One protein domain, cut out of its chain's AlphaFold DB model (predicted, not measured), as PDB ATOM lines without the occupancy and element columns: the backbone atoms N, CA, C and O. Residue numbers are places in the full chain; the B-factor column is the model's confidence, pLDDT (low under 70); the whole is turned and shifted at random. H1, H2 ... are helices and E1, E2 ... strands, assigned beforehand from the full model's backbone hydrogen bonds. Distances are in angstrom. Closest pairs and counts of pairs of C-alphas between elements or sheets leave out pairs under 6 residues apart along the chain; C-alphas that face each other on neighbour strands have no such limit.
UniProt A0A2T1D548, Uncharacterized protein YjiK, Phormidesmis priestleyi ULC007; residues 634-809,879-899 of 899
ATOM      1  N   ILE A 634     264.385 200.418 226.913       92.62
ATOM      2  CA  ILE A 634     265.089 199.366 227.647       92.62
ATOM      3  C   ILE A 634     264.091 198.319 228.150       92.62
ATOM      4  O   ILE A 634     263.095 198.644 228.808       92.62
ATOM      5  N   HIS A 635     264.394 197.054 227.863       94.50
ATOM      6  CA  HIS A 635     263.713 195.879 228.399       94.50
ATOM      7  C   HIS A 635     264.506 195.300 229.560       94.50
ATOM      8  O   HIS A 635     265.669 194.939 229.393       94.50
ATOM      9  N   TYR A 636     263.875 195.192 230.722       95.94
ATOM     10  CA  TYR A 636     264.437 194.551 231.898       95.94
ATOM     11  C   TYR A 636     263.829 193.163 232.060       95.94
ATOM     12  O   TYR A 636     262.606 193.044 231.965       95.94
ATOM     13  N   ILE A 637     264.651 192.148 232.340       95.00
ATOM     14  CA  ILE A 637     264.181 190.778 232.593       95.00
ATOM     15  C   ILE A 637     264.905 190.081 233.743       95.00
ATOM     16  O   ILE A 637     266.112 190.251 233.894       95.00
ATOM     17  N   SER A 638     264.187 189.244 234.484       92.94
ATOM     18  CA  SER A 638     264.726 188.123 235.265       92.94
ATOM     19  C   SER A 638     264.462 186.836 234.488       92.94
ATOM     20  O   SER A 638     263.601 186.783 233.603       92.94
ATOM     21  N   THR A 639     265.259 185.806 234.748       90.56
ATOM     22  CA  THR A 639     265.348 184.641 233.863       90.56
ATOM     23  C   THR A 639     264.955 183.347 234.558       90.56
ATOM     24  O   THR A 639     265.505 183.021 235.607       90.56
ATOM     25  N   ALA A 640     264.101 182.559 233.904       82.75
ATOM     26  CA  ALA A 640     263.666 181.239 234.357       82.75
ATOM     27  C   ALA A 640     264.255 180.110 233.501       82.75
ATOM     28  O   ALA A 640     264.590 180.272 232.322       82.75
ATOM     29  N   SER A 641     264.324 178.908 234.078       75.38
ATOM     30  CA  SER A 641     264.607 177.693 233.315       75.38
ATOM     31  C   SER A 641     263.376 177.272 232.500       75.38
ATOM     32  O   SER A 641     262.494 176.589 233.017       75.38
ATOM     33  N   ASN A 642     263.334 177.606 231.209       64.25
ATOM     34  CA  ASN A 642     262.275 177.163 230.295       64.25
ATOM     35  C   ASN A 642     262.663 175.826 229.633       64.25
ATOM     36  O   ASN A 642     262.941 175.737 228.438       64.25
ATOM     37  N   GLY A 643     262.810 174.789 230.466       59.66
ATOM     38  CA  GLY A 643     263.343 173.478 230.068       59.66
ATOM     39  C   GLY A 643     264.874 173.342 230.137       59.66
ATOM     40  O   GLY A 643     265.401 172.268 229.843       59.66
ATOM     41  N   ALA A 644     265.597 174.391 230.547       60.44
ATOM     42  CA  ALA A 644     267.030 174.345 230.864       60.44
ATOM     43  C   ALA A 644     267.318 173.724 232.249       60.44
ATOM     44  O   ALA A 644     266.435 173.615 233.094       60.44
ATOM     45  N   THR A 645     268.579 173.361 232.518       61.75
ATOM     46  CA  THR A 645     269.019 172.863 233.840       61.75
ATOM     47  C   THR A 645     269.082 173.949 234.923       61.75
ATOM     48  O   THR A 645     269.149 173.617 236.102       61.75
ATOM     49  N   SER A 646     269.105 175.227 234.533       74.75
ATOM     50  CA  SER A 646     269.073 176.413 235.405       74.75
ATOM     51  C   SER A 646     268.623 177.636 234.602       74.75
ATOM     52  O   SER A 646     268.844 177.655 233.390       74.75
ATOM     53  N   GLY A 647     268.079 178.670 235.252       82.50
ATOM     54  CA  GLY A 647     267.781 179.962 234.609       82.50
ATOM     55  C   GLY A 647     269.022 180.827 234.330       82.50
ATOM     56  O   GLY A 647     268.915 181.879 233.722       82.50
ATOM     57  N   SER A 648     270.212 180.379 234.740       89.50
ATOM     58  CA  SER A 648     271.501 181.063 234.563       89.50
ATOM     59  C   SER A 648     272.126 180.898 233.161       89.50
ATOM     60  O   SER A 648     272.006 179.835 232.548       89.50
ATOM     61  N   GLY A 649     272.923 181.874 232.694       91.50
ATOM     62  CA  GLY A 649     273.597 181.793 231.388       91.50
ATOM     63  C   GLY A 649     274.563 182.938 231.043       91.50
ATOM     64  O   GLY A 649     275.141 183.586 231.917       91.50
ATOM     65  N   THR A 650     274.759 183.157 229.738       92.31
ATOM     66  CA  THR A 650     275.508 184.295 229.177       92.31
ATOM     67  C   THR A 650     274.755 184.861 227.975       92.31
ATOM     68  O   THR A 650     274.322 184.097 227.115       92.31
ATOM     69  N   VAL A 651     274.635 186.187 227.884       93.88
ATOM     70  CA  VAL A 651     274.030 186.895 226.745       93.88
ATOM     71  C   VAL A 651     274.789 188.190 226.463       93.88
ATOM     72  O   VAL A 651     275.182 188.891 227.390       93.88
ATOM     73  N   GLY A 652     275.075 188.492 225.192       90.75
ATOM     74  CA  GLY A 652     275.784 189.725 224.811       90.75
ATOM     75  C   GLY A 652     277.152 189.924 225.489       90.75
ATOM     76  O   GLY A 652     277.578 191.054 225.682       90.75
ATOM     77  N   GLY A 653     277.822 188.837 225.895       90.81
ATOM     78  CA  GLY A 653     279.081 188.880 226.656       90.81
ATOM     79  C   GLY A 653     278.922 189.039 228.176       90.81
ATOM     80  O   GLY A 653     279.917 188.981 228.894       90.81
ATOM     81  N   ILE A 654     277.695 189.180 228.682       93.06
ATOM     82  CA  ILE A 654     277.383 189.299 230.110       93.06
ATOM     83  C   ILE A 654     276.985 187.929 230.658       93.06
ATOM     84  O   ILE A 654     276.017 187.332 230.191       93.06
ATOM     85  N   SER A 655     277.715 187.429 231.657       93.19
ATOM     86  CA  SER A 655     277.295 186.249 232.423       93.19
ATOM     87  C   SER A 655     276.288 186.653 233.497       93.19
ATOM     88  O   SER A 655     276.478 187.677 234.163       93.19
ATOM     89  N   PHE A 656     275.240 185.855 233.671       92.69
ATOM     90  CA  PHE A 656     274.138 186.131 234.583       92.69
ATOM     91  C   PHE A 656     273.652 184.878 235.300       92.69
ATOM     92  O   PHE A 656     273.829 183.749 234.823       92.69
ATOM     93  N   LYS A 657     273.045 185.105 236.459       91.69
ATOM     94  CA  LYS A 657     272.352 184.103 237.257       91.69
ATOM     95  C   LYS A 657     270.868 184.444 237.368       91.69
ATOM     96  O   LYS A 657     270.464 185.554 237.044       91.69
ATOM     97  N   ASP A 658     270.062 183.478 237.772       87.44
ATOM     98  CA  ASP A 658     268.607 183.586 237.901       87.44
ATOM     99  C   ASP A 658     268.159 184.486 239.071       87.44
ATOM    100  O   ASP A 658     266.998 184.878 239.152       87.44
ATOM    101  N   GLU A 659     269.083 184.916 239.931       90.56
ATOM    102  CA  GLU A 659     268.884 186.018 240.879       90.56
ATOM    103  C   GLU A 659     269.191 187.427 240.316       90.56
ATOM    104  O   GLU A 659     269.065 188.419 241.041       90.56
ATOM    105  N   ASP A 660     269.626 187.552 239.057       94.19
ATOM    106  CA  ASP A 660     269.966 188.835 238.426       94.19
ATOM    107  C   ASP A 660     268.800 189.406 237.592       94.19
ATOM    108  O   ASP A 660     267.981 188.670 237.044       94.19
ATOM    109  N   ILE A 661     268.776 190.736 237.421       95.62
ATOM    110  CA  ILE A 661     267.939 191.408 236.411       95.62
ATOM    111  C   ILE A 661     268.847 191.953 235.315       95.62
ATOM    112  O   ILE A 661     269.783 192.719 235.578       95.62
ATOM    113  N   LEU A 662     268.555 191.588 234.075       96.06
ATOM    114  CA  LEU A 662     269.234 192.047 232.870       96.06
ATOM    115  C   LEU A 662     268.500 193.220 232.241       96.06
ATOM    116  O   LEU A 662     267.293 193.339 232.391       96.06
ATOM    117  N   ALA A 663     269.230 194.058 231.512       95.62
ATOM    118  CA  ALA A 663     268.704 195.157 230.715       95.62
ATOM    119  C   ALA A 663     269.185 195.031 229.266       95.62
ATOM    120  O   ALA A 663     270.393 194.964 229.019       95.62
ATOM    121  N   TYR A 664     268.251 195.046 228.319       95.56
ATOM    122  CA  TYR A 664     268.510 195.126 226.887       95.56
ATOM    123  C   TYR A 664     268.092 196.496 226.361       95.56
ATOM    124  O   TYR A 664     266.930 196.877 226.487       95.56
ATOM    125  N   ASN A 665     269.035 197.234 225.779       92.81
ATOM    126  CA  ASN A 665     268.771 198.524 225.152       92.81
ATOM    127  C   ASN A 665     268.543 198.321 223.649       92.81
ATOM    128  O   ASN A 665     269.464 197.914 222.939       92.81
ATOM    129  N   GLU A 666     267.336 198.625 223.162       90.75
ATOM    130  CA  GLU A 666     266.980 198.453 221.747       90.75
ATOM    131  C   GLU A 666     267.822 199.343 220.823       90.75
ATOM    132  O   GLU A 666     268.251 198.901 219.758       90.75
ATOM    133  N   SER A 667     268.105 200.582 221.244       88.31
ATOM    134  CA  SER A 667     268.800 201.576 220.414       88.31
ATOM    135  C   SER A 667     270.249 201.188 220.118       88.31
ATOM    136  O   SER A 667     270.750 201.423 219.021       88.31
ATOM    137  N   THR A 668     270.914 200.552 221.082       90.50
ATOM    138  CA  THR A 668     272.301 200.095 220.951       90.50
ATOM    139  C   THR A 668     272.403 198.601 220.661       90.50
ATOM    140  O   THR A 668     273.490 198.119 220.355       90.50
ATOM    141  N   SER A 669     271.293 197.858 220.752       91.50
ATOM    142  CA  SER A 669     271.251 196.394 220.667       91.50
ATOM    143  C   SER A 669     272.216 195.703 221.646       91.50
ATOM    144  O   SER A 669     272.821 194.680 221.321       91.50
ATOM    145  N   THR A 670     272.382 196.260 222.851       93.62
ATOM    146  CA  THR A 670     273.332 195.760 223.858       93.62
ATOM    147  C   THR A 670     272.648 195.248 225.119       93.62
ATOM    148  O   THR A 670     271.652 195.799 225.585       93.62
ATOM    149  N   TRP A 671     273.241 194.202 225.700       95.38
ATOM    150  CA  TRP A 671     272.871 193.664 227.006       95.38
ATOM    151  C   TRP A 671     273.754 194.235 228.111       95.38
ATOM    152  O   TRP A 671     274.952 194.446 227.931       95.38
ATOM    153  N   SER A 672     273.162 194.428 229.283       95.12
ATOM    154  CA  SER A 672     273.849 194.795 230.518       95.12
ATOM    155  C   SER A 672     273.181 194.116 231.712       95.12
ATOM    156  O   SER A 672     272.024 193.699 231.638       95.12
ATOM    157  N   LYS A 673     273.903 193.991 232.827       94.44
ATOM    158  CA  LYS A 673     273.302 193.600 234.104       94.44
ATOM    159  C   LYS A 673     272.777 194.860 234.784       94.44
ATOM    160  O   LYS A 673     273.550 195.798 234.955       94.44
ATOM    161  N   TYR A 674     271.500 194.885 235.157       96.25
ATOM    162  CA  TYR A 674     270.869 196.006 235.862       96.25
ATOM    163  C   TYR A 674     270.834 195.794 237.375       96.25
ATOM    164  O   TYR A 674     271.085 196.723 238.133       96.25
ATOM    165  N   PHE A 675     270.582 194.570 237.826       96.38
ATOM    166  CA  PHE A 675     270.594 194.211 239.240       96.38
ATOM    167  C   PHE A 675     271.343 192.896 239.413       96.38
ATOM    168  O   PHE A 675     271.107 191.951 238.665       96.38
ATOM    169  N   LYS A 676     272.254 192.851 240.387       95.06
ATOM    170  CA  LYS A 676     273.053 191.668 240.704       95.06
ATOM    171  C   LYS A 676     272.663 191.107 242.065       95.06
ATOM    172  O   LYS A 676     273.147 191.600 243.089       95.06
ATOM    173  N   GLY A 677     271.813 190.082 242.081       92.44
ATOM    174  CA  GLY A 677     271.198 189.563 243.308       92.44
ATOM    175  C   GLY A 677     272.214 189.037 244.322       92.44
ATOM    176  O   GLY A 677     272.093 189.287 245.527       92.44
ATOM    177  N   ALA A 678     273.286 188.406 243.837       92.06
ATOM    178  CA  ALA A 678     274.356 187.874 244.679       92.06
ATOM    179  C   ALA A 678     275.012 188.930 245.587       92.06
ATOM    180  O   ALA A 678     275.394 188.615 246.714       92.06
ATOM    181  N   ASN A 679     275.103 190.189 245.142       93.56
ATOM    182  CA  ASN A 679     275.728 191.258 245.927       93.56
ATOM    183  C   ASN A 679     274.884 191.687 247.136       93.56
ATOM    184  O   ASN A 679     275.413 192.289 248.068       93.56
ATOM    185  N   VAL A 680     273.579 191.414 247.115       92.06
ATOM    186  CA  VAL A 680     272.626 191.938 248.104       92.06
ATOM    187  C   VAL A 680     271.934 190.837 248.910       92.06
ATOM    188  O   VAL A 680     270.972 191.097 249.622       92.06
ATOM    189  N   GLY A 681     272.466 189.614 248.870       88.06
ATOM    190  CA  GLY A 681     271.997 188.507 249.708       88.06
ATOM    191  C   GLY A 681     270.992 187.568 249.042       88.06
ATOM    192  O   GLY A 681     270.406 186.747 249.740       88.06
ATOM    193  N   LEU A 682     270.824 187.649 247.717       89.19
ATOM    194  CA  LEU A 682     270.034 186.691 246.926       89.19
ATOM    195  C   LEU A 682     270.898 185.613 246.245       89.19
ATOM    196  O   LEU A 682     270.394 184.817 245.467       89.19
ATOM    197  N   GLY A 683     272.204 185.566 246.519       77.75
ATOM    198  CA  GLY A 683     273.097 184.589 245.891       77.75
ATOM    199  C   GLY A 683     272.816 183.160 246.359       77.75
ATOM    200  O   GLY A 683     272.772 182.900 247.563       77.75
ATOM    201  N   GLY A 684     272.689 182.224 245.418       74.31
ATOM    202  CA  GLY A 684     272.520 180.798 245.708       74.31
ATOM    203  C   GLY A 684     271.195 180.228 245.211       74.31
ATOM    204  O   GLY A 684     271.144 179.758 244.081       74.31
ATOM    205  N   THR A 685     270.183 180.157 246.085       68.12
ATOM    206  CA  THR A 685     268.923 179.427 245.832       68.12
ATOM    207  C   THR A 685     267.619 180.239 245.812       68.12
ATOM    208  O   THR A 685     266.654 179.685 245.293       68.12
ATOM    209  N   PRO A 686     267.498 181.491 246.301       77.75
ATOM    210  CA  PRO A 686     266.324 182.297 245.978       77.75
ATOM    211  C   PRO A 686     266.550 183.050 244.661       77.75
ATOM    212  O   PRO A 686     267.359 183.973 244.590       77.75
ATOM    213  N   ASN A 687     265.798 182.685 243.630       84.25
ATOM    214  CA  ASN A 687     265.782 183.399 242.357       84.25
ATOM    215  C   ASN A 687     264.792 184.560 242.428       84.25
ATOM    216  O   ASN A 687     263.792 184.485 243.152       84.25
ATOM    217  N   VAL A 688     265.046 185.602 241.638       90.00
ATOM    218  CA  VAL A 688     264.064 186.665 241.410       90.00
ATOM    219  C   VAL A 688     263.026 186.109 240.443       90.00
ATOM    220  O   VAL A 688     263.384 185.816 239.306       90.00
ATOM    221  N   ARG A 689     261.774 185.963 240.894       88.12
ATOM    222  CA  ARG A 689     260.669 185.540 240.018       88.12
ATOM    223  C   ARG A 689     260.285 186.688 239.107       88.12
ATOM    224  O   ARG A 689     260.873 186.841 238.047       88.12
ATOM    225  N   ASP A 690     259.468 187.602 239.614       92.44
ATOM    226  CA  ASP A 690     259.147 188.845 238.922       92.44
ATOM    227  C   ASP A 690     259.461 190.070 239.779       92.44
ATOM    228  O   ASP A 690     259.668 190.005 241.003       92.44
ATOM    229  N   PHE A 691     259.530 191.210 239.106       95.50
ATOM    230  CA  PHE A 691     259.946 192.469 239.669       95.50
ATOM    231  C   PHE A 691     259.276 193.653 238.981       95.50
ATOM    232  O   PHE A 691     258.941 193.638 237.802       95.50
ATOM    233  N   HIS A 692     259.186 194.760 239.710       95.12
ATOM    234  CA  HIS A 692     258.743 196.034 239.163       95.12
ATOM    235  C   HIS A 692     259.744 197.137 239.501       95.12
ATOM    236  O   HIS A 692     260.089 197.332 240.666       95.12
ATOM    237  N   ILE A 693     260.193 197.890 238.495       94.81
ATOM    238  CA  ILE A 693     261.089 199.037 238.697       94.81
ATOM    239  C   ILE A 693     260.246 200.313 238.812       94.81
ATOM    240  O   ILE A 693     259.745 200.836 237.811       94.81
ATOM    241  N   ASN A 694     260.142 200.851 240.027       91.94
ATOM    242  CA  ASN A 694     259.434 202.097 240.335       91.94
ATOM    243  C   ASN A 694     260.143 203.315 239.741       91.94
ATOM    244  O   ASN A 694     261.363 203.302 239.572       91.94
ATOM    245  N   ALA A 695     259.408 204.391 239.429       88.19
ATOM    246  CA  ALA A 695     259.947 205.622 238.821       88.19
ATOM    247  C   ALA A 695     261.194 206.173 239.546       88.19
ATOM    248  O   ALA A 695     262.136 206.597 238.884       88.19
ATOM    249  N   ASP A 696     261.234 206.053 240.878       90.88
ATOM    250  CA  ASP A 696     262.352 206.441 241.754       90.88
ATOM    251  C   ASP A 696     263.606 205.539 241.647       90.88
ATOM    252  O   ASP A 696     264.598 205.774 242.332       90.88
ATOM    253  N   GLY A 697     263.572 204.499 240.809       90.69
ATOM    254  CA  GLY A 697     264.644 203.521 240.615       90.69
ATOM    255  C   GLY A 697     264.643 202.371 241.624       90.69
ATOM    256  O   GLY A 697     265.442 201.447 241.490       90.69
ATOM    257  N   SER A 698     263.757 202.385 242.622       95.69
ATOM    258  CA  SER A 698     263.604 201.253 243.536       95.69
ATOM    259  C   SER A 698     262.942 200.056 242.856       95.69
ATOM    260  O   SER A 698     262.127 200.212 241.947       95.69
ATOM    261  N   ILE A 699     263.280 198.849 243.308       97.19
ATOM    262  CA  ILE A 699     262.840 197.601 242.681       97.19
ATOM    263  C   ILE A 699     261.964 196.835 243.668       97.19
ATOM    264  O   ILE A 699     262.403 196.519 244.771       97.19
ATOM    265  N   LEU A 700     260.721 196.553 243.293       96.94
ATOM    266  CA  LEU A 700     259.873 195.595 243.996       96.94
ATOM    267  C   LEU A 700     260.184 194.201 243.464       96.94
ATOM    268  O   LEU A 700     260.272 194.044 242.254       96.94
ATOM    269  N   LEU A 701     260.376 193.221 244.339       94.44
ATOM    270  CA  LEU A 701     260.864 191.889 243.984       94.44
ATOM    271  C   LEU A 701     260.035 190.813 244.679       94.44
ATOM    272  O   LEU A 701     259.750 190.933 245.875       94.44
ATOM    273  N   SER A 702     259.727 189.754 243.940       93.06
ATOM    274  CA  SER A 702     259.249 188.469 244.456       93.06
ATOM    275  C   SER A 702     260.347 187.406 244.310       93.06
ATOM    276  O   SER A 702     261.243 187.532 243.471       93.06
ATOM    277  N   VAL A 703     260.314 186.376 245.156       90.31
ATOM    278  CA  VAL A 703     261.332 185.311 245.193       90.31
ATOM    279  C   VAL A 703     260.691 183.935 245.065       90.31
ATOM    280  O   VAL A 703     259.547 183.745 245.462       90.31
ATOM    281  N   ASN A 704     261.418 182.951 244.534       85.44
ATOM    282  CA  ASN A 704     260.889 181.587 244.381       85.44
ATOM    283  C   ASN A 704     261.105 180.672 245.596       85.44
ATOM    284  O   ASN A 704     260.577 179.562 245.614       85.44
ATOM    285  N   GLN A 705     261.905 181.098 246.572       86.06
ATOM    286  CA  GLN A 705     262.238 180.337 247.773       86.06
ATOM    287  C   GLN A 705     262.387 181.277 248.964       86.06
ATOM    288  O   GLN A 705     262.788 182.433 248.813       86.06
ATOM    289  N   ASP A 706     262.100 180.752 250.154       88.75
ATOM    290  CA  ASP A 706     262.216 181.506 251.395       88.75
ATOM    291  C   ASP A 706     263.655 181.996 251.617       88.75
ATOM    292  O   ASP A 706     264.613 181.217 251.633       88.75
ATOM    293  N   VAL A 707     263.807 183.299 251.847       90.94
ATOM    294  CA  VAL A 707     265.099 183.948 252.094       90.94
ATOM    295  C   VAL A 707     264.980 184.954 253.229       90.94
ATOM    296  O   VAL A 707     263.973 185.637 253.386       90.94
ATOM    297  N   THR A 708     266.020 185.062 254.053       92.00
ATOM    298  CA  THR A 708     266.098 186.119 255.068       92.00
ATOM    299  C   THR A 708     266.966 187.255 254.551       92.00
ATOM    300  O   THR A 708     268.169 187.077 254.373       92.00
ATOM    301  N   LEU A 709     266.361 188.424 254.336       91.50
ATOM    302  CA  LEU A 709     267.042 189.601 253.800       91.50
ATOM    303  C   LEU A 709     267.257 190.672 254.883       91.50
ATOM    304  O   LEU A 709     266.342 190.950 255.672       91.50
ATOM    305  N   PRO A 710     268.436 191.327 254.919       85.44
ATOM    306  CA  PRO A 710     268.688 192.440 255.828       85.44
ATOM    307  C   PRO A 710     267.665 193.569 255.635       85.44
ATOM    308  O   PRO A 710     267.529 194.108 254.541       85.44
ATOM    309  N   GLY A 711     266.945 193.927 256.702       85.94
ATOM    310  CA  GLY A 711     265.933 194.993 256.694       85.94
ATOM    311  C   GLY A 711     264.510 194.560 256.308       85.94
ATOM    312  O   GLY A 711     263.562 195.253 256.669       85.94
ATOM    313  N   ALA A 712     264.328 193.396 255.670       88.94
ATOM    314  CA  ALA A 712     263.005 192.857 255.320       88.94
ATOM    315  C   ALA A 712     262.580 191.628 256.151       88.94
ATOM    316  O   ALA A 712     261.392 191.322 256.217       88.94
ATOM    317  N   GLY A 713     263.518 190.953 256.826       89.94
ATOM    318  CA  GLY A 713     263.234 189.730 257.583       89.94
ATOM    319  C   GLY A 713     263.086 188.511 256.669       89.94
ATOM    320  O   GLY A 713     263.703 188.466 255.606       89.94
ATOM    321  N   THR A 714     262.312 187.509 257.095       91.75
ATOM    322  CA  THR A 714     262.018 186.317 256.281       91.75
ATOM    323  C   THR A 714     260.961 186.640 255.226       91.75
ATOM    324  O   THR A 714     259.820 186.983 255.553       91.75
ATOM    325  N   VAL A 715     261.370 186.513 253.969       92.62
ATOM    326  CA  VAL A 715     260.590 186.737 252.754       92.62
ATOM    327  C   VAL A 715     260.283 185.376 252.157       92.62
ATOM    328  O   VAL A 715     261.201 184.592 251.931       92.62
ATOM    329  N   THR A 716     259.006 185.102 251.938       92.19
ATOM    330  CA  THR A 716     258.509 183.857 251.336       92.19
ATOM    331  C   THR A 716     258.038 184.103 249.905       92.19
ATOM    332  O   THR A 716     257.911 185.255 249.490       92.19
ATOM    333  N   GLY A 717     257.719 183.044 249.156       89.69
ATOM    334  CA  GLY A 717     257.258 183.159 247.762       89.69
ATOM    335  C   GLY A 717     255.938 183.916 247.542       89.69
ATOM    336  O   GLY A 717     255.554 184.153 246.402       89.69
ATOM    337  N   VAL A 718     255.244 184.315 248.613       93.25
ATOM    338  CA  VAL A 718     254.023 185.143 248.564       93.25
ATOM    339  C   VAL A 718     254.252 186.599 248.987       93.25
ATOM    340  O   VAL A 718     253.318 187.398 249.017       93.25
ATOM    341  N   ASP A 719     255.478 186.950 249.372       95.44
ATOM    342  CA  ASP A 719     255.837 188.286 249.841       95.44
ATOM    343  C   ASP A 719     256.491 189.112 248.721       95.44
ATOM    344  O   ASP A 719     257.122 188.573 247.814       95.44
ATOM    345  N   ILE A 720     256.389 190.442 248.816       97.12
ATOM    346  CA  ILE A 720     257.120 191.374 247.943       97.12
ATOM    347  C   ILE A 720     258.017 192.243 248.814       97.12
ATOM    348  O   ILE A 720     257.569 192.823 249.811       97.12
ATOM    349  N   VAL A 721     259.278 192.387 248.422       96.62
ATOM    350  CA  VAL A 721     260.228 193.309 249.055       96.62
ATOM    351  C   VAL A 721     260.554 194.481 248.148       96.62
ATOM    352  O   VAL A 721     260.640 194.329 246.936       96.62
ATOM    353  N   LYS A 722     260.775 195.655 248.741       97.38
ATOM    354  CA  LYS A 722     261.311 196.834 248.059       97.38
ATOM    355  C   LYS A 722     262.813 196.913 248.307       97.38
ATOM    356  O   LYS A 722     263.243 197.104 249.446       97.38
ATOM    357  N   PHE A 723     263.594 196.815 247.239       97.44
ATOM    358  CA  PHE A 723     265.010 197.144 247.209       97.44
ATOM    359  C   PHE A 723     265.195 198.616 246.837       97.44
ATOM    360  O   PHE A 723     264.766 199.060 245.772       97.44
ATOM    361  N   THR A 724     265.838 199.382 247.714       97.12
ATOM    362  CA  THR A 724     266.215 200.774 247.444       97.12
ATOM    363  C   THR A 724     267.708 200.814 247.115       97.12
ATOM    364  O   THR A 724     268.520 200.624 248.030       97.12
ATOM    365  N   PRO A 725     268.086 201.000 245.835       96.81
ATOM    366  CA  PRO A 725     269.481 200.963 245.421       96.81
ATOM    367  C   PRO A 725     270.238 202.217 245.868       96.81
ATOM    368  O   PRO A 725     269.753 203.336 245.738       96.81
ATOM    369  N   THR A 726     271.475 202.029 246.320       96.12
ATOM    370  CA  THR A 726     272.517 203.073 246.330       96.12
ATOM    371  C   THR A 726     273.458 202.930 245.133       96.12
ATOM    372  O   THR A 726     274.153 203.876 244.779       96.12
ATOM    373  N   ALA A 727     273.487 201.745 244.515       95.56
ATOM    374  CA  ALA A 727     274.139 201.458 243.245       95.56
ATOM    375  C   ALA A 727     273.400 200.313 242.529       95.56
ATOM    376  O   ALA A 727     272.853 199.420 243.179       95.56
ATOM    377  N   ILE A 728     273.416 200.325 241.198       94.75
ATOM    378  CA  ILE A 728     272.840 199.297 240.315       94.75
ATOM    379  C   ILE A 728     273.926 198.724 239.390       94.75
ATOM    380  O   ILE A 728     275.046 199.233 239.320       94.75
ATOM    381  N   GLY A 729     273.608 197.639 238.699       94.50
ATOM    382  CA  GLY A 729     274.475 196.942 237.756       94.50
ATOM    383  C   GLY A 729     275.454 195.970 238.410       94.50
ATOM    384  O   GLY A 729     275.139 195.326 239.410       94.50
ATOM    385  N   GLU A 730     276.668 195.837 237.871       93.25
ATOM    386  CA  GLU A 730     277.665 194.896 238.421       93.25
ATOM    387  C   GLU A 730     278.049 195.194 239.881       93.25
ATOM    388  O   GLU A 730     278.398 194.279 240.632       93.25
ATOM    389  N   ALA A 731     277.938 196.460 240.297       94.12
ATOM    390  CA  ALA A 731     278.223 196.938 241.647       94.12
ATOM    391  C   ALA A 731     276.952 197.128 242.499       94.12
ATOM    392  O   ALA A 731     276.955 197.949 243.412       94.12
ATOM    393  N   THR A 732     275.864 196.401 242.195       96.19
ATOM    394  CA  THR A 732     274.575 196.536 242.898       96.19
ATOM    395  C   THR A 732     274.762 196.541 244.417       96.19
ATOM    396  O   THR A 732     275.351 195.611 244.968       96.19
ATOM    397  N   ALA A 733     274.253 197.586 245.072       95.69
ATOM    398  CA  ALA A 733     274.285 197.786 246.518       95.69
ATOM    399  C   ALA A 733     273.055 198.596 246.948       95.69
ATOM    400  O   ALA A 733     272.572 199.443 246.198       95.69
ATOM    401  N   GLY A 734     272.531 198.341 248.144       95.56
ATOM    402  CA  GLY A 734     271.325 199.003 248.635       95.56
ATOM    403  C   GLY A 734     270.748 198.317 249.866       95.56
ATOM    404  O   GLY A 734     271.437 197.556 250.542       95.56
ATOM    405  N   SER A 735     269.477 198.588 250.154       95.81
ATOM    406  CA  SER A 735     268.773 198.028 251.316       95.81
ATOM    407  C   SER A 735     267.409 197.457 250.941       95.81
ATOM    408  O   SER A 735     266.739 197.981 250.049       95.81
ATOM    409  N   PHE A 736     267.000 196.391 251.630       96.50
ATOM    410  CA  PHE A 736     265.671 195.802 251.494       96.50
ATOM    411  C   PHE A 736     264.730 196.274 252.603       96.50
ATOM    412  O   PHE A 736     265.132 196.487 253.745       96.50
ATOM    413  N   SER A 737     263.449 196.366 252.263       96.06
ATOM    414  CA  SER A 737     262.337 196.520 253.202       96.06
ATOM    415  C   SER A 737     261.162 195.661 252.741       96.06
ATOM    416  O   SER A 737     260.961 195.478 251.540       96.06
ATOM    417  N   LEU A 738     260.389 195.103 253.675       96.12
ATOM    418  CA  LEU A 738     259.176 194.365 253.323       96.12
ATOM    419  C   LEU A 738     258.126 195.343 252.776       96.12
ATOM    420  O   LEU A 738     257.787 196.314 253.451       96.12
ATOM    421  N   TYR A 739     257.610 195.077 251.578       97.12
ATOM    422  CA  TYR A 739     256.622 195.927 250.908       97.12
ATOM    423  C   TYR A 739     255.212 195.333 250.978       97.12
ATOM    424  O   TYR A 739     254.246 196.052 251.211       97.12
ATOM    425  N   PHE A 740     255.085 194.016 250.845       97.44
ATOM    426  CA  PHE A 740     253.809 193.311 250.886       97.44
ATOM    427  C   PHE A 740     253.985 191.958 251.578       97.44
ATOM    428  O   PHE A 740     254.868 191.190 251.202       97.44
ATOM    429  N   LYS A 741     253.151 191.678 252.588       95.50
ATOM    430  CA  LYS A 741     253.108 190.395 253.297       95.50
ATOM    431  C   LYS A 741     251.913 189.565 252.822       95.50
ATOM    432  O   LYS A 741     250.791 189.806 253.275       95.50
ATOM    433  N   GLY A 742     252.143 188.582 251.950       94.12
ATOM    434  CA  GLY A 742     251.070 187.818 251.296       94.12
ATOM    435  C   GLY A 742     250.190 187.030 252.265       94.12
ATOM    436  O   GLY A 742     248.963 187.049 252.153       94.12
ATOM    437  N   ALA A 743     250.805 186.439 253.293       93.12
ATOM    438  CA  ALA A 743     250.099 185.678 254.324       93.12
ATOM    439  C   ALA A 743     249.016 186.494 255.056       93.12
ATOM    440  O   ALA A 743     247.997 185.944 255.473       93.12
ATOM    441  N   ASN A 744     249.189 187.817 255.185       94.94
ATOM    442  CA  ASN A 744     248.196 188.672 255.844       94.94
ATOM    443  C   ASN A 744     246.917 188.851 255.013       94.94
ATOM    444  O   ASN A 744     245.886 189.252 255.550       94.94
ATOM    445  N   VAL A 745     246.980 188.581 253.708       94.44
ATOM    446  CA  VAL A 745     245.877 188.799 252.761       94.44
ATOM    447  C   VAL A 745     245.413 187.509 252.097       94.44
ATOM    448  O   VAL A 745     244.777 187.539 251.044       94.44
ATOM    449  N   GLY A 746     245.683 186.387 252.765       91.12
ATOM    450  CA  GLY A 746     245.132 185.080 252.436       91.12
ATOM    451  C   GLY A 746     245.908 184.287 251.395       91.12
ATOM    452  O   GLY A 746     245.361 183.286 250.963       91.12
ATOM    453  N   LEU A 747     247.120 184.709 251.012       92.06
ATOM    454  CA  LEU A 747     248.008 183.882 250.190       92.06
ATOM    455  C   LEU A 747     248.738 182.856 251.061       92.06
ATOM    456  O   LEU A 747     249.324 183.221 252.086       92.06
ATOM    457  N   ASP A 748     248.750 181.601 250.632       81.00
ATOM    458  CA  ASP A 748     249.537 180.524 251.219       81.00
ATOM    459  C   ASP A 748     250.729 180.104 250.338       81.00
ATOM    460  O   ASP A 748     250.859 180.462 249.172       81.00
ATOM    461  N   THR A 749     251.675 179.363 250.912       69.56
ATOM    462  CA  THR A 749     252.924 178.998 250.219       69.56
ATOM    463  C   THR A 749     252.781 177.790 249.282       69.56
ATOM    464  O   THR A 749     253.776 177.292 248.764       69.56
ATOM    465  N   THR A 750     251.578 177.257 249.071       77.31
ATOM    466  CA  THR A 750     251.315 176.011 248.334       77.31
ATOM    467  C   THR A 750     250.529 176.290 247.058       77.31
ATOM    468  O   THR A 750     249.342 176.010 246.937       77.31
ATOM    469  N   GLY A 751     251.233 176.796 246.046       76.19
ATOM    470  CA  GLY A 751     250.649 177.080 244.733       76.19
ATOM    471  C   GLY A 751     250.111 178.502 244.569       76.19
ATOM    472  O   GLY A 751     249.771 178.865 243.450       76.19
ATOM    473  N   GLU A 752     250.124 179.328 245.616       86.06
ATOM    474  CA  GLU A 752     249.810 180.763 245.527       86.06
ATOM    475  C   GLU A 752     251.065 181.657 245.575       86.06
ATOM    476  O   GLU A 752     250.958 182.872 245.735       86.06
ATOM    477  N   GLU A 753     252.259 181.067 245.396       90.25
ATOM    478  CA  GLU A 753     253.503 181.806 245.130       90.25
ATOM    479  C   GLU A 753     253.296 182.768 243.956       90.25
ATOM    480  O   GLU A 753     252.724 182.372 242.933       90.25
ATOM    481  N   LEU A 754     253.776 184.003 244.100       92.44
ATOM    482  CA  LEU A 754     253.681 185.018 243.056       92.44
ATOM    483  C   LEU A 754     254.571 184.601 241.885       92.44
ATOM    484  O   LEU A 754     255.780 184.465 242.063       92.44
ATOM    485  N   ASP A 755     253.967 184.381 240.719       88.31
ATOM    486  CA  ASP A 755     254.707 184.172 239.468       88.31
ATOM    487  C   ASP A 755     255.030 185.527 238.849       88.31
ATOM    488  O   ASP A 755     256.192 185.797 238.596       88.31
ATOM    489  N   SER A 756     254.031 186.416 238.745       93.38
ATOM    490  CA  SER A 756     254.211 187.752 238.173       93.38
ATOM    491  C   SER A 756     253.929 188.888 239.154       93.38
ATOM    492  O   SER A 756     253.174 188.739 240.120       93.38
ATOM    493  N   LEU A 757     254.522 190.051 238.886       94.94
ATOM    494  CA  LEU A 757     254.437 191.257 239.696       94.94
ATOM    495  C   LEU A 757     254.507 192.520 238.829       94.94
ATOM    496  O   LEU A 757     255.556 192.901 238.324       94.94
ATOM    497  N   ALA A 758     253.413 193.274 238.804       95.19
ATOM    498  CA  ALA A 758     253.368 194.625 238.262       95.19
ATOM    499  C   ALA A 758     252.671 195.595 239.220       95.19
ATOM    500  O   ALA A 758     251.958 195.200 240.142       95.19
ATOM    501  N   ILE A 759     252.842 196.892 238.973       94.94
ATOM    502  CA  ILE A 759     252.069 197.955 239.616       94.94
ATOM    503  C   ILE A 759     251.247 198.641 238.529       94.94
ATOM    504  O   ILE A 759     251.797 199.085 237.522       94.94
ATOM    505  N   ALA A 760     249.928 198.696 238.707       91.62
ATOM    506  CA  ALA A 760     249.054 199.428 237.801       91.62
ATOM    507  C   ALA A 760     249.235 200.950 237.982       91.62
ATOM    508  O   ALA A 760     249.643 201.392 239.058       91.62
ATOM    509  N   PRO A 761     248.874 201.784 236.989       89.81
ATOM    510  CA  PRO A 761     249.016 203.244 237.088       89.81
ATOM    511  C   PRO A 761     248.241 203.875 238.255       89.81
ATOM    512  O   PRO A 761     248.586 204.957 238.721       89.81
ATOM    513  N   ASP A 762     247.202 203.193 238.745       90.62
ATOM    514  CA  ASP A 762     246.418 203.585 239.921       90.62
ATOM    515  C   ASP A 762     247.014 203.103 241.261       90.62
ATOM    516  O   ASP A 762     246.424 203.322 242.319       90.62
ATOM    517  N   GLY A 763     248.187 202.461 241.231       90.69
ATOM    518  CA  GLY A 763     248.932 201.998 242.401       90.69
ATOM    519  C   GLY A 763     248.529 200.619 242.930       90.69
ATOM    520  O   GLY A 763     249.107 200.167 243.921       90.69
ATOM    521  N   ARG A 764     247.567 199.925 242.305       95.19
ATOM    522  CA  ARG A 764     247.226 198.541 242.682       95.19
ATOM    523  C   ARG A 764     248.363 197.581 242.333       95.19
ATOM    524  O   ARG A 764     249.011 197.731 241.298       95.19
ATOM    525  N   ILE A 765     248.570 196.570 243.177       97.38
ATOM    526  CA  ILE A 765     249.560 195.513 242.927       97.38
ATOM    527  C   ILE A 765     248.897 194.448 242.063       97.38
ATOM    528  O   ILE A 765     247.853 193.918 242.437       97.38
ATOM    529  N   ILE A 766     249.484 194.164 240.908       96.56
ATOM    530  CA  ILE A 766     248.983 193.203 239.931       96.56
ATOM    531  C   ILE A 766     249.866 191.963 239.973       96.56
ATOM    532  O   ILE A 766     251.079 192.087 239.834       96.56
ATOM    533  N   VAL A 767     249.275 190.787 240.161       95.75
ATOM    534  CA  VAL A 767     250.024 189.525 240.263       95.75
ATOM    535  C   VAL A 767     249.335 188.385 239.523       95.75
ATOM    536  O   VAL A 767     248.114 188.394 239.356       95.75
ATOM    537  N   SER A 768     250.120 187.389 239.132       94.00
ATOM    538  CA  SER A 768     249.690 186.020 238.836       94.00
ATOM    539  C   SER A 768     250.267 185.095 239.905       94.00
ATOM    540  O   SER A 768     251.274 185.423 240.536       94.00
ATOM    541  N   THR A 769     249.656 183.933 240.097       92.44
ATOM    542  CA  THR A 769     250.195 182.877 240.958       92.44
ATOM    543  C   THR A 769     250.608 181.670 240.136       92.44
ATOM    544  O   THR A 769     249.963 181.344 239.141       92.44
ATOM    545  N   LYS A 770     251.634 180.951 240.598       87.38
ATOM    546  CA  LYS A 770     252.137 179.719 239.965       87.38
ATOM    547  C   LYS A 770     251.043 178.666 239.739       87.38
ATOM    548  O   LYS A 770     250.984 177.985 238.712       87.38
ATOM    549  N   GLY A 771     250.178 178.497 240.736       86.62
ATOM    550  CA  GLY A 771     248.990 177.650 240.714       86.62
ATOM    551  C   GLY A 771     247.699 178.465 240.643       86.62
ATOM    552  O   GLY A 771     247.703 179.665 240.383       86.62
ATOM    553  N   SER A 772     246.559 177.803 240.854       86.88
ATOM    554  CA  SER A 772     245.276 178.516 240.932       86.88
ATOM    555  C   SER A 772     245.236 179.388 242.183       86.88
ATOM    556  O   SER A 772     245.516 178.903 243.274       86.88
ATOM    557  N   PHE A 773     244.848 180.646 242.020       92.88
ATOM    558  CA  PHE A 773     244.696 181.593 243.114       92.88
ATOM    559  C   PHE A 773     243.402 181.334 243.890       92.88
ATOM    560  O   PHE A 773     242.349 181.116 243.278       92.88
ATOM    561  N   SER A 774     243.454 181.444 245.219       91.88
ATOM    562  CA  SER A 774     242.324 181.298 246.132       91.88
ATOM    563  C   SER A 774     242.484 182.130 247.425       91.88
ATOM    564  O   SER A 774     242.409 181.600 248.535       91.88
ATOM    565  N   ALA A 775     242.559 183.460 247.314       91.56
ATOM    566  CA  ALA A 775     242.594 184.362 248.471       91.56
ATOM    567  C   ALA A 775     241.450 185.392 248.479       91.56
ATOM    568  O   ALA A 775     240.892 185.774 247.450       91.56
ATOM    569  N   GLY A 776     241.061 185.860 249.672       85.19
ATOM    570  CA  GLY A 776     240.066 186.933 249.831       85.19
ATOM    571  C   GLY A 776     238.671 186.632 249.258       85.19
ATOM    572  O   GLY A 776     237.930 187.563 248.952       85.19
ATOM    573  N   GLY A 777     238.314 185.352 249.092       87.31
ATOM    574  CA  GLY A 777     237.042 184.915 248.503       87.31
ATOM    575  C   GLY A 777     236.994 184.950 246.969       87.31
ATOM    576  O   GLY A 777     235.936 184.699 246.394       87.31
ATOM    577  N   LEU A 778     238.116 185.247 246.309       93.12
ATOM    578  CA  LEU A 778     238.265 185.222 244.858       93.12
ATOM    579  C   LEU A 778     239.046 183.970 244.442       93.12
ATOM    580  O   LEU A 778     240.056 183.641 245.053       93.12
ATOM    581  N   THR A 779     238.601 183.304 243.376       92.31
ATOM    582  CA  THR A 779     239.335 182.200 242.740       92.31
ATOM    583  C   THR A 779     239.673 182.554 241.299       92.31
ATOM    584  O   THR A 779     238.787 183.016 240.572       92.31
ATOM    585  N   ALA A 780     240.907 182.303 240.867       93.31
ATOM    586  CA  ALA A 780     241.362 182.557 239.499       93.31
ATOM    587  C   ALA A 780     242.378 181.494 239.044       93.31
ATOM    588  O   ALA A 780     242.949 180.776 239.864       93.31
ATOM    589  N   SER A 781     242.579 181.348 237.735       92.56
ATOM    590  CA  SER A 781     243.599 180.440 237.189       92.56
ATOM    591  C   SER A 781     244.968 181.126 237.125       92.56
ATOM    592  O   SER A 781     245.049 182.348 237.120       92.56
ATOM    593  N   ASN A 782     246.047 180.357 236.969       89.50
ATOM    594  CA  ASN A 782     247.426 180.851 236.773       89.50
ATOM    595  C   ASN A 782     247.678 181.546 235.412       89.50
ATOM    596  O   ASN A 782     248.810 181.706 234.963       89.50
ATOM    597  N   ARG A 783     246.605 181.926 234.713       91.88
ATOM    598  CA  ARG A 783     246.616 182.699 233.456       91.88
ATOM    599  C   ARG A 783     245.849 184.001 233.573       91.88
ATOM    600  O   ARG A 783     245.603 184.685 232.581       91.88
ATOM    601  N   ASP A 784     245.392 184.285 234.778       95.12
ATOM    602  CA  ASP A 784     244.671 185.486 235.112       95.12
ATOM    603  C   ASP A 784     245.625 186.409 235.874       95.12
ATOM    604  O   ASP A 784     246.518 185.946 236.578       95.12
ATOM    605  N   LEU A 785     245.423 187.722 235.752       96.31
ATOM    606  CA  LEU A 785     246.065 188.683 236.646       96.31
ATOM    607  C   LEU A 785     245.056 189.186 237.658       96.31
ATOM    608  O   LEU A 785     243.887 189.428 237.339       96.31
ATOM    609  N   LEU A 786     245.529 189.401 238.872       96.56
ATOM    610  CA  LEU A 786     244.735 189.800 240.011       96.56
ATOM    611  C   LEU A 786     245.255 191.119 240.548       96.56
ATOM    612  O   LEU A 786     246.456 191.295 240.706       96.56
ATOM    613  N   ALA A 787     244.340 192.037 240.840       96.62
ATOM    614  CA  ALA A 787     244.659 193.318 241.441       96.62
ATOM    615  C   ALA A 787     244.377 193.281 242.941       96.62
ATOM    616  O   ALA A 787     243.225 193.128 243.367       96.62
ATOM    617  N   PHE A 788     245.418 193.507 243.731       97.75
ATOM    618  CA  PHE A 788     245.316 193.838 245.138       97.75
ATOM    619  C   PHE A 788     245.213 195.351 245.315       97.75
ATOM    620  O   PHE A 788     246.079 196.110 244.871       97.75
ATOM    621  N   THR A 789     244.157 195.791 245.997       97.12
ATOM    622  CA  THR A 789     243.991 197.189 246.408       97.12
ATOM    623  C   THR A 789     244.392 197.314 247.877       97.12
ATOM    624  O   THR A 789     243.624 196.876 248.742       97.12
ATOM    625  N   PRO A 790     245.581 197.860 248.186       96.50
ATOM    626  CA  PRO A 790     246.056 197.958 249.558       96.50
ATOM    627  C   PRO A 790     245.304 199.039 250.340       96.50
ATOM    628  O   PRO A 790     245.156 200.168 249.882       96.50
ATOM    629  N   THR A 791     244.906 198.722 251.570       96.25
ATOM    630  CA  THR A 791     244.605 199.719 252.613       96.25
ATOM    631  C   THR A 791     245.815 199.966 253.517       96.25
ATOM    632  O   THR A 791     245.920 201.018 254.142       96.25
ATOM    633  N   SER A 792     246.738 199.002 253.581       96.56
ATOM    634  CA  SER A 792     248.044 199.105 254.237       96.56
ATOM    635  C   SER A 792     249.048 198.152 253.581       96.56
ATOM    636  O   SER A 792     248.671 197.127 253.014       96.56
ATOM    637  N   LEU A 793     250.335 198.485 253.670       96.50
ATOM    638  CA  LEU A 793     251.463 197.734 253.104       96.50
ATOM    639  C   LEU A 793     252.531 197.466 254.182       96.50
ATOM    640  O   LEU A 793     252.429 197.961 255.305       96.50
ATOM    641  N   GLY A 794     253.546 196.671 253.852       94.19
ATOM    642  CA  GLY A 794     254.624 196.267 254.755       94.19
ATOM    643  C   GLY A 794     254.255 195.089 255.657       94.19
ATOM    644  O   GLY A 794     253.583 194.151 255.244       94.19
ATOM    645  N   THR A 795     254.691 195.103 256.917       92.81
ATOM    646  CA  THR A 795     254.425 193.997 257.863       92.81
ATOM    647  C   THR A 795     252.950 193.858 258.245       92.81
ATOM    648  O   THR A 795     252.532 192.793 258.694       92.81
ATOM    649  N   THR A 796     252.148 194.907 258.042       94.94
ATOM    650  CA  THR A 796     250.709 194.957 258.341       94.94
ATOM    651  C   THR A 796     249.863 195.032 257.070       94.94
ATOM    652  O   THR A 796     248.855 195.739 257.051       94.94
ATOM    653  N   THR A 797     250.285 194.381 255.980       96.94
ATOM    654  CA  THR A 797     249.536 194.394 254.712       96.94
ATOM    655  C   THR A 797     248.071 194.007 254.917       96.94
ATOM    656  O   THR A 797     247.788 192.964 255.496       96.94
ATOM    657  N   ALA A 798     247.155 194.846 254.436       96.56
ATOM    658  CA  ALA A 798     245.715 194.598 254.422       96.56
ATOM    659  C   ALA A 798     245.090 195.271 253.194       96.56
ATOM    660  O   ALA A 798     245.636 196.246 252.670       96.56
ATOM    661  N   GLY A 799     243.970 194.738 252.710       96.12
ATOM    662  CA  GLY A 799     243.312 195.212 251.493       96.12
ATOM    663  C   GLY A 799     242.372 194.168 250.903       96.12
ATOM    664  O   GLY A 799     241.983 193.220 251.586       96.12
ATOM    665  N   SER A 800     242.010 194.340 249.632       96.38
ATOM    666  CA  SER A 800     241.063 193.462 248.932       96.38
ATOM    667  C   SER A 800     241.564 193.029 247.558       96.38
ATOM    668  O   SER A 800     242.181 193.819 246.840       96.38
ATOM    669  N   TRP A 801     241.217 191.801 247.174       96.94
ATOM    670  CA  TRP A 801     241.518 191.216 245.868       96.94
ATOM    671  C   TRP A 801     240.384 191.420 244.862       96.94
ATOM    672  O   TRP A 801     239.205 191.383 245.208       96.94
ATOM    673  N   SER A 802     240.750 191.606 243.596       95.69
ATOM    674  CA  SER A 802     239.832 191.663 242.455       95.69
ATOM    675  C   SER A 802     240.491 191.066 241.212       95.69
ATOM    676  O   SER A 802     241.713 191.087 241.085       95.69
ATOM    677  N   LEU A 803     239.697 190.534 240.283       95.12
ATOM    678  CA  LEU A 803     240.213 190.053 239.002       95.12
ATOM    679  C   LEU A 803     240.585 191.253 238.118       95.12
ATOM    680  O   LEU A 803     239.743 192.122 237.890       95.12
ATOM    681  N   TYR A 804     241.817 191.288 237.610       95.25
ATOM    682  CA  TYR A 804     242.330 192.367 236.761       95.25
ATOM    683  C   TYR A 804     242.349 191.987 235.282       95.25
ATOM    684  O   TYR A 804     241.972 192.784 234.432       95.25
ATOM    685  N   PHE A 805     242.729 190.757 234.958       95.81
ATOM    686  CA  PHE A 805     242.786 190.255 233.589       95.81
ATOM    687  C   PHE A 805     242.384 188.784 233.584       95.81
ATOM    688  O   PHE A 805     242.851 188.025 234.427       95.81
ATOM    689  N   LYS A 806     241.517 188.392 232.649       94.62
ATOM    690  CA  LYS A 806     241.030 187.019 232.506       94.62
ATOM    691  C   LYS A 806     241.559 186.395 231.218       94.62
ATOM    692  O   LYS A 806     240.992 186.632 230.150       94.62
ATOM    693  N   GLY A 807     242.617 185.593 231.316       92.88
ATOM    694  CA  GLY A 807     243.369 185.102 230.156       92.88
ATOM    695  C   GLY A 807     242.548 184.222 229.217       92.88
ATOM    696  O   GLY A 807     242.622 184.363 227.995       92.88
ATOM    697  N   SER A 808     241.679 183.381 229.778       92.38
ATOM    698  CA  SER A 808     240.797 182.496 229.001       92.38
ATOM    699  C   SER A 808     239.830 183.242 228.073       92.38
ATOM    700  O   SER A 808     239.483 182.718 227.015       92.38
ATOM    701  N   ASN A 809     239.426 184.475 228.409       93.38
ATOM    702  CA  ASN A 809     238.552 185.273 227.542       93.38
ATOM    703  C   ASN A 809     239.262 185.751 226.266       93.38
ATOM    704  O   ASN A 809     238.600 186.105 225.292       93.38
ATOM    705  N   SER A 879     261.087 190.074 221.586       91.81
ATOM    706  CA  SER A 879     261.620 188.710 221.690       91.81
ATOM    707  C   SER A 879     263.007 188.761 222.319       91.81
ATOM    708  O   SER A 879     263.951 189.280 221.707       91.81
ATOM    709  N   ALA A 880     263.155 188.214 223.530       89.81
ATOM    710  CA  ALA A 880     264.462 188.133 224.175       89.81
ATOM    711  C   ALA A 880     265.387 187.184 223.404       89.81
ATOM    712  O   ALA A 880     266.569 187.485 223.230       89.81
ATOM    713  N   ALA A 881     264.841 186.089 222.861       88.06
ATOM    714  CA  ALA A 881     265.580 185.186 221.984       88.06
ATOM    715  C   ALA A 881     266.022 185.875 220.684       88.06
ATOM    716  O   ALA A 881     267.186 185.765 220.295       88.06
ATOM    717  N   GLY A 882     265.137 186.660 220.058       90.38
ATOM    718  CA  GLY A 882     265.485 187.513 218.915       90.38
ATOM    719  C   GLY A 882     266.558 188.559 219.242       90.38
ATOM    720  O   GLY A 882     267.313 188.967 218.364       90.38
ATOM    721  N   SER A 883     266.677 188.926 220.518       92.75
ATOM    722  CA  SER A 883     267.697 189.839 221.043       92.75
ATOM    723  C   SER A 883     268.974 189.119 221.506       92.75
ATOM    724  O   SER A 883     269.889 189.761 222.018       92.75
ATOM    725  N   GLY A 884     269.072 187.799 221.318       91.19
ATOM    726  CA  GLY A 884     270.270 186.998 221.585       91.19
ATOM    727  C   GLY A 884     270.255 186.180 222.879       91.19
ATOM    728  O   GLY A 884     271.238 185.482 223.140       91.19
ATOM    729  N   LEU A 885     269.185 186.225 223.683       90.56
ATOM    730  CA  LEU A 885     269.034 185.339 224.843       90.56
ATOM    731  C   LEU A 885     268.916 183.874 224.365       90.56
ATOM    732  O   LEU A 885     268.199 183.610 223.399       90.56
ATOM    733  N   PRO A 886     269.590 182.893 224.996       87.62
ATOM    734  CA  PRO A 886     269.441 181.493 224.605       87.62
ATOM    735  C   PRO A 886     267.977 181.039 224.672       87.62
ATOM    736  O   PRO A 886     267.308 181.258 225.675       87.62
ATOM    737  N   SER A 887     267.491 180.348 223.637       81.50
ATOM    738  CA  SER A 887     266.078 179.948 223.525       81.50
ATOM    739  C   SER A 887     265.589 178.977 224.608       81.50
ATOM    740  O   SER A 887     264.387 178.786 224.753       81.50
ATOM    741  N   THR A 888     266.499 178.367 225.373       81.56
ATOM    742  CA  THR A 888     266.191 177.509 226.529       81.56
ATOM    743  C   THR A 888     265.972 178.290 227.832       81.56
ATOM    744  O   THR A 888     265.648 177.690 228.856       81.56
ATOM    745  N   ILE A 889     266.200 179.607 227.827       87.50
ATOM    746  CA  ILE A 889     266.006 180.500 228.973       87.50
ATOM    747  C   ILE A 889     264.731 181.310 228.739       87.50
ATOM    748  O   ILE A 889     264.583 181.939 227.692       87.50
ATOM    749  N   GLY A 890     263.807 181.258 229.697       87.62
ATOM    750  CA  GLY A 890     262.561 182.024 229.687       87.62
ATOM    751  C   GLY A 890     262.677 183.335 230.459       87.62
ATOM    752  O   GLY A 890     263.678 183.581 231.136       87.62
ATOM    753  N   ILE A 891     261.640 184.159 230.357       91.06
ATOM    754  CA  ILE A 891     261.470 185.393 231.128       91.06
ATOM    755  C   ILE A 891     260.570 185.078 232.325       91.06
ATOM    756  O   ILE A 891     259.390 184.816 232.117       91.06
ATOM    757  N   ASP A 892     261.136 185.136 233.532       87.38
ATOM    758  CA  ASP A 892     260.408 184.966 234.808       87.38
ATOM    759  C   ASP A 892     259.815 186.308 235.270       87.38
ATOM    760  O   ASP A 892     258.777 186.369 235.911       87.38
ATOM    761  N   GLY A 893     260.445 187.418 234.872       92.06
ATOM    762  CA  GLY A 893     259.977 188.757 235.201       92.06
ATOM    763  C   GLY A 893     260.319 189.793 234.152       92.06
ATOM    764  O   GLY A 893     261.310 189.650 233.434       92.06
ATOM    765  N   TYR A 894     259.498 190.836 234.039       94.25
ATOM    766  CA  TYR A 894     259.605 191.807 232.950       94.25
ATOM    767  C   TYR A 894     259.238 193.224 233.375       94.25
ATOM    768  O   TYR A 894     258.203 193.482 233.978       94.25
ATOM    769  N   SER A 895     260.043 194.193 232.943       93.56
ATOM    770  CA  SER A 895     259.697 195.611 233.017       93.56
ATOM    771  C   SER A 895     260.220 196.345 231.790       93.56
ATOM    772  O   SER A 895     261.289 196.032 231.273       93.56
ATOM    773  N   ARG A 896     259.506 197.373 231.327       90.81
ATOM    774  CA  ARG A 896     259.927 198.210 230.193       90.81
ATOM    775  C   ARG A 896     260.039 199.672 230.610       90.81
ATOM    776  O   ARG A 896     259.205 200.165 231.365       90.81
ATOM    777  N   ARG A 897     261.053 200.380 230.109       86.69
ATOM    778  CA  ARG A 897     261.165 201.841 230.247       86.69
ATOM    779  C   ARG A 897     261.612 202.492 228.956       86.69
ATOM    780  O   ARG A 897     262.418 201.923 228.232       86.69
ATOM    781  N   SER A 898     261.112 203.696 228.722       80.38
ATOM    782  CA  SER A 898     261.720 204.646 227.800       80.38
ATOM    783  C   SER A 898     262.588 205.574 228.645       80.38
ATOM    784  O   SER A 898     262.072 206.178 229.587       80.38
ATOM    785  N   VAL A 899     263.895 205.583 228.390       66.94
ATOM    786  CA  VAL A 899     264.891 206.363 229.142       66.94
ATOM    787  C   VAL A 899     265.604 207.377 228.273       66.94
ATOM    788  O   VAL A 899     265.695 207.142 227.044       66.94
TER     789      VAL A 899
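What this domain is: This is residues 634 to 809 and 879 to 899 of the 899 residues of the protein "Uncharacterized protein YjiK" of Phormidesmis priestleyi ULC007 (UniProt A0A2T1D548). What shape does the backbone make? Three strongly twisted four-stranded sheets fan out like the blades of part of a propeller, with the edge strands E18, E6 and E12 gathered on the inner side. A small two-stranded hairpin is near the far edge strand of each blade: E2-E3 by E5, E8-E9 by E11 and E14-E15 by E17. What is it made of? The 197 printed residues hold 18 named strands and two short helices, mostly strand, along the chain E1 to E5, H1, E6 to E11, H2, E12 to E18; the sheets E5-E4-E1-E18, E6-E7-E10-E11 and E12-E13-E16-E17 are antiparallel. How large is it? It is compact, with a radius of gyration of the C-alphas of 16.1 A and spans of 47 by 40 by 33 A.

Where its parts are: Where does the first stretch run? E1, residues 634 to 641, begins at C-alpha 634 (265.089, 199.366, 227.647) and is 22.4 A long. E2 (649 to 651), E3 (654 to 656), E4 (661 to 665), E5 (670 to 675) and H1 (677 to 680) follow. What comes next? E6 (688 to 693), E7 (699 to 703), E8 (707 to 709), E9 (713 to 715), E10 (720 to 727, 20.3 A), E11 (733 to 740, 21.4 A) and H2 (742 to 745). And the rest? E12 (754 to 759), E13 (765 to 769), E14 (773 to 775), E15 (778 to 780), E16 (784 to 792) and E17 (798 to 806), the last two 23.7 A each, precede E18 (889 to 898, 24.6 A), which ends at C-alpha 898 (261.720, 204.646, 227.800) and bends by 74 degrees at residue 892.

How they stand to each other: How are strands paired? E1 and E18 are antiparallel at 166 degrees, with N 636 and O 895 within hydrogen-bond range at 2.8 A; the hairpin E10 and E11 has N 722 and O 737 at 2.8 A. How do the sheets stand? In this stack of sheets, sheets face to face in turn, the sheet of E6 faces that of E18, strands at 44 degrees, and that of E12, at 68 degrees. The closest C-alphas of E6 and E18, Asp 690 and Gly 893, are 3.8 A apart. Where are the helices? H1 only grazes the sheet of E6; H2 is on the sheet of E12 at a height of 6.0 A, over none of its strands. Both are too short for an O i to N i+4 pair, and each has its one O i to N i+3 pair within range.

The domain as a whole: Is anything missing? Residues 810 to 878 are not printed; C-alphas 809 and 879 are 24.0 A apart. Which links are long? Of the links printed whole, none is long. Where is confidence low? Residues 642 to 645, 685, 749 and 899 are under 70.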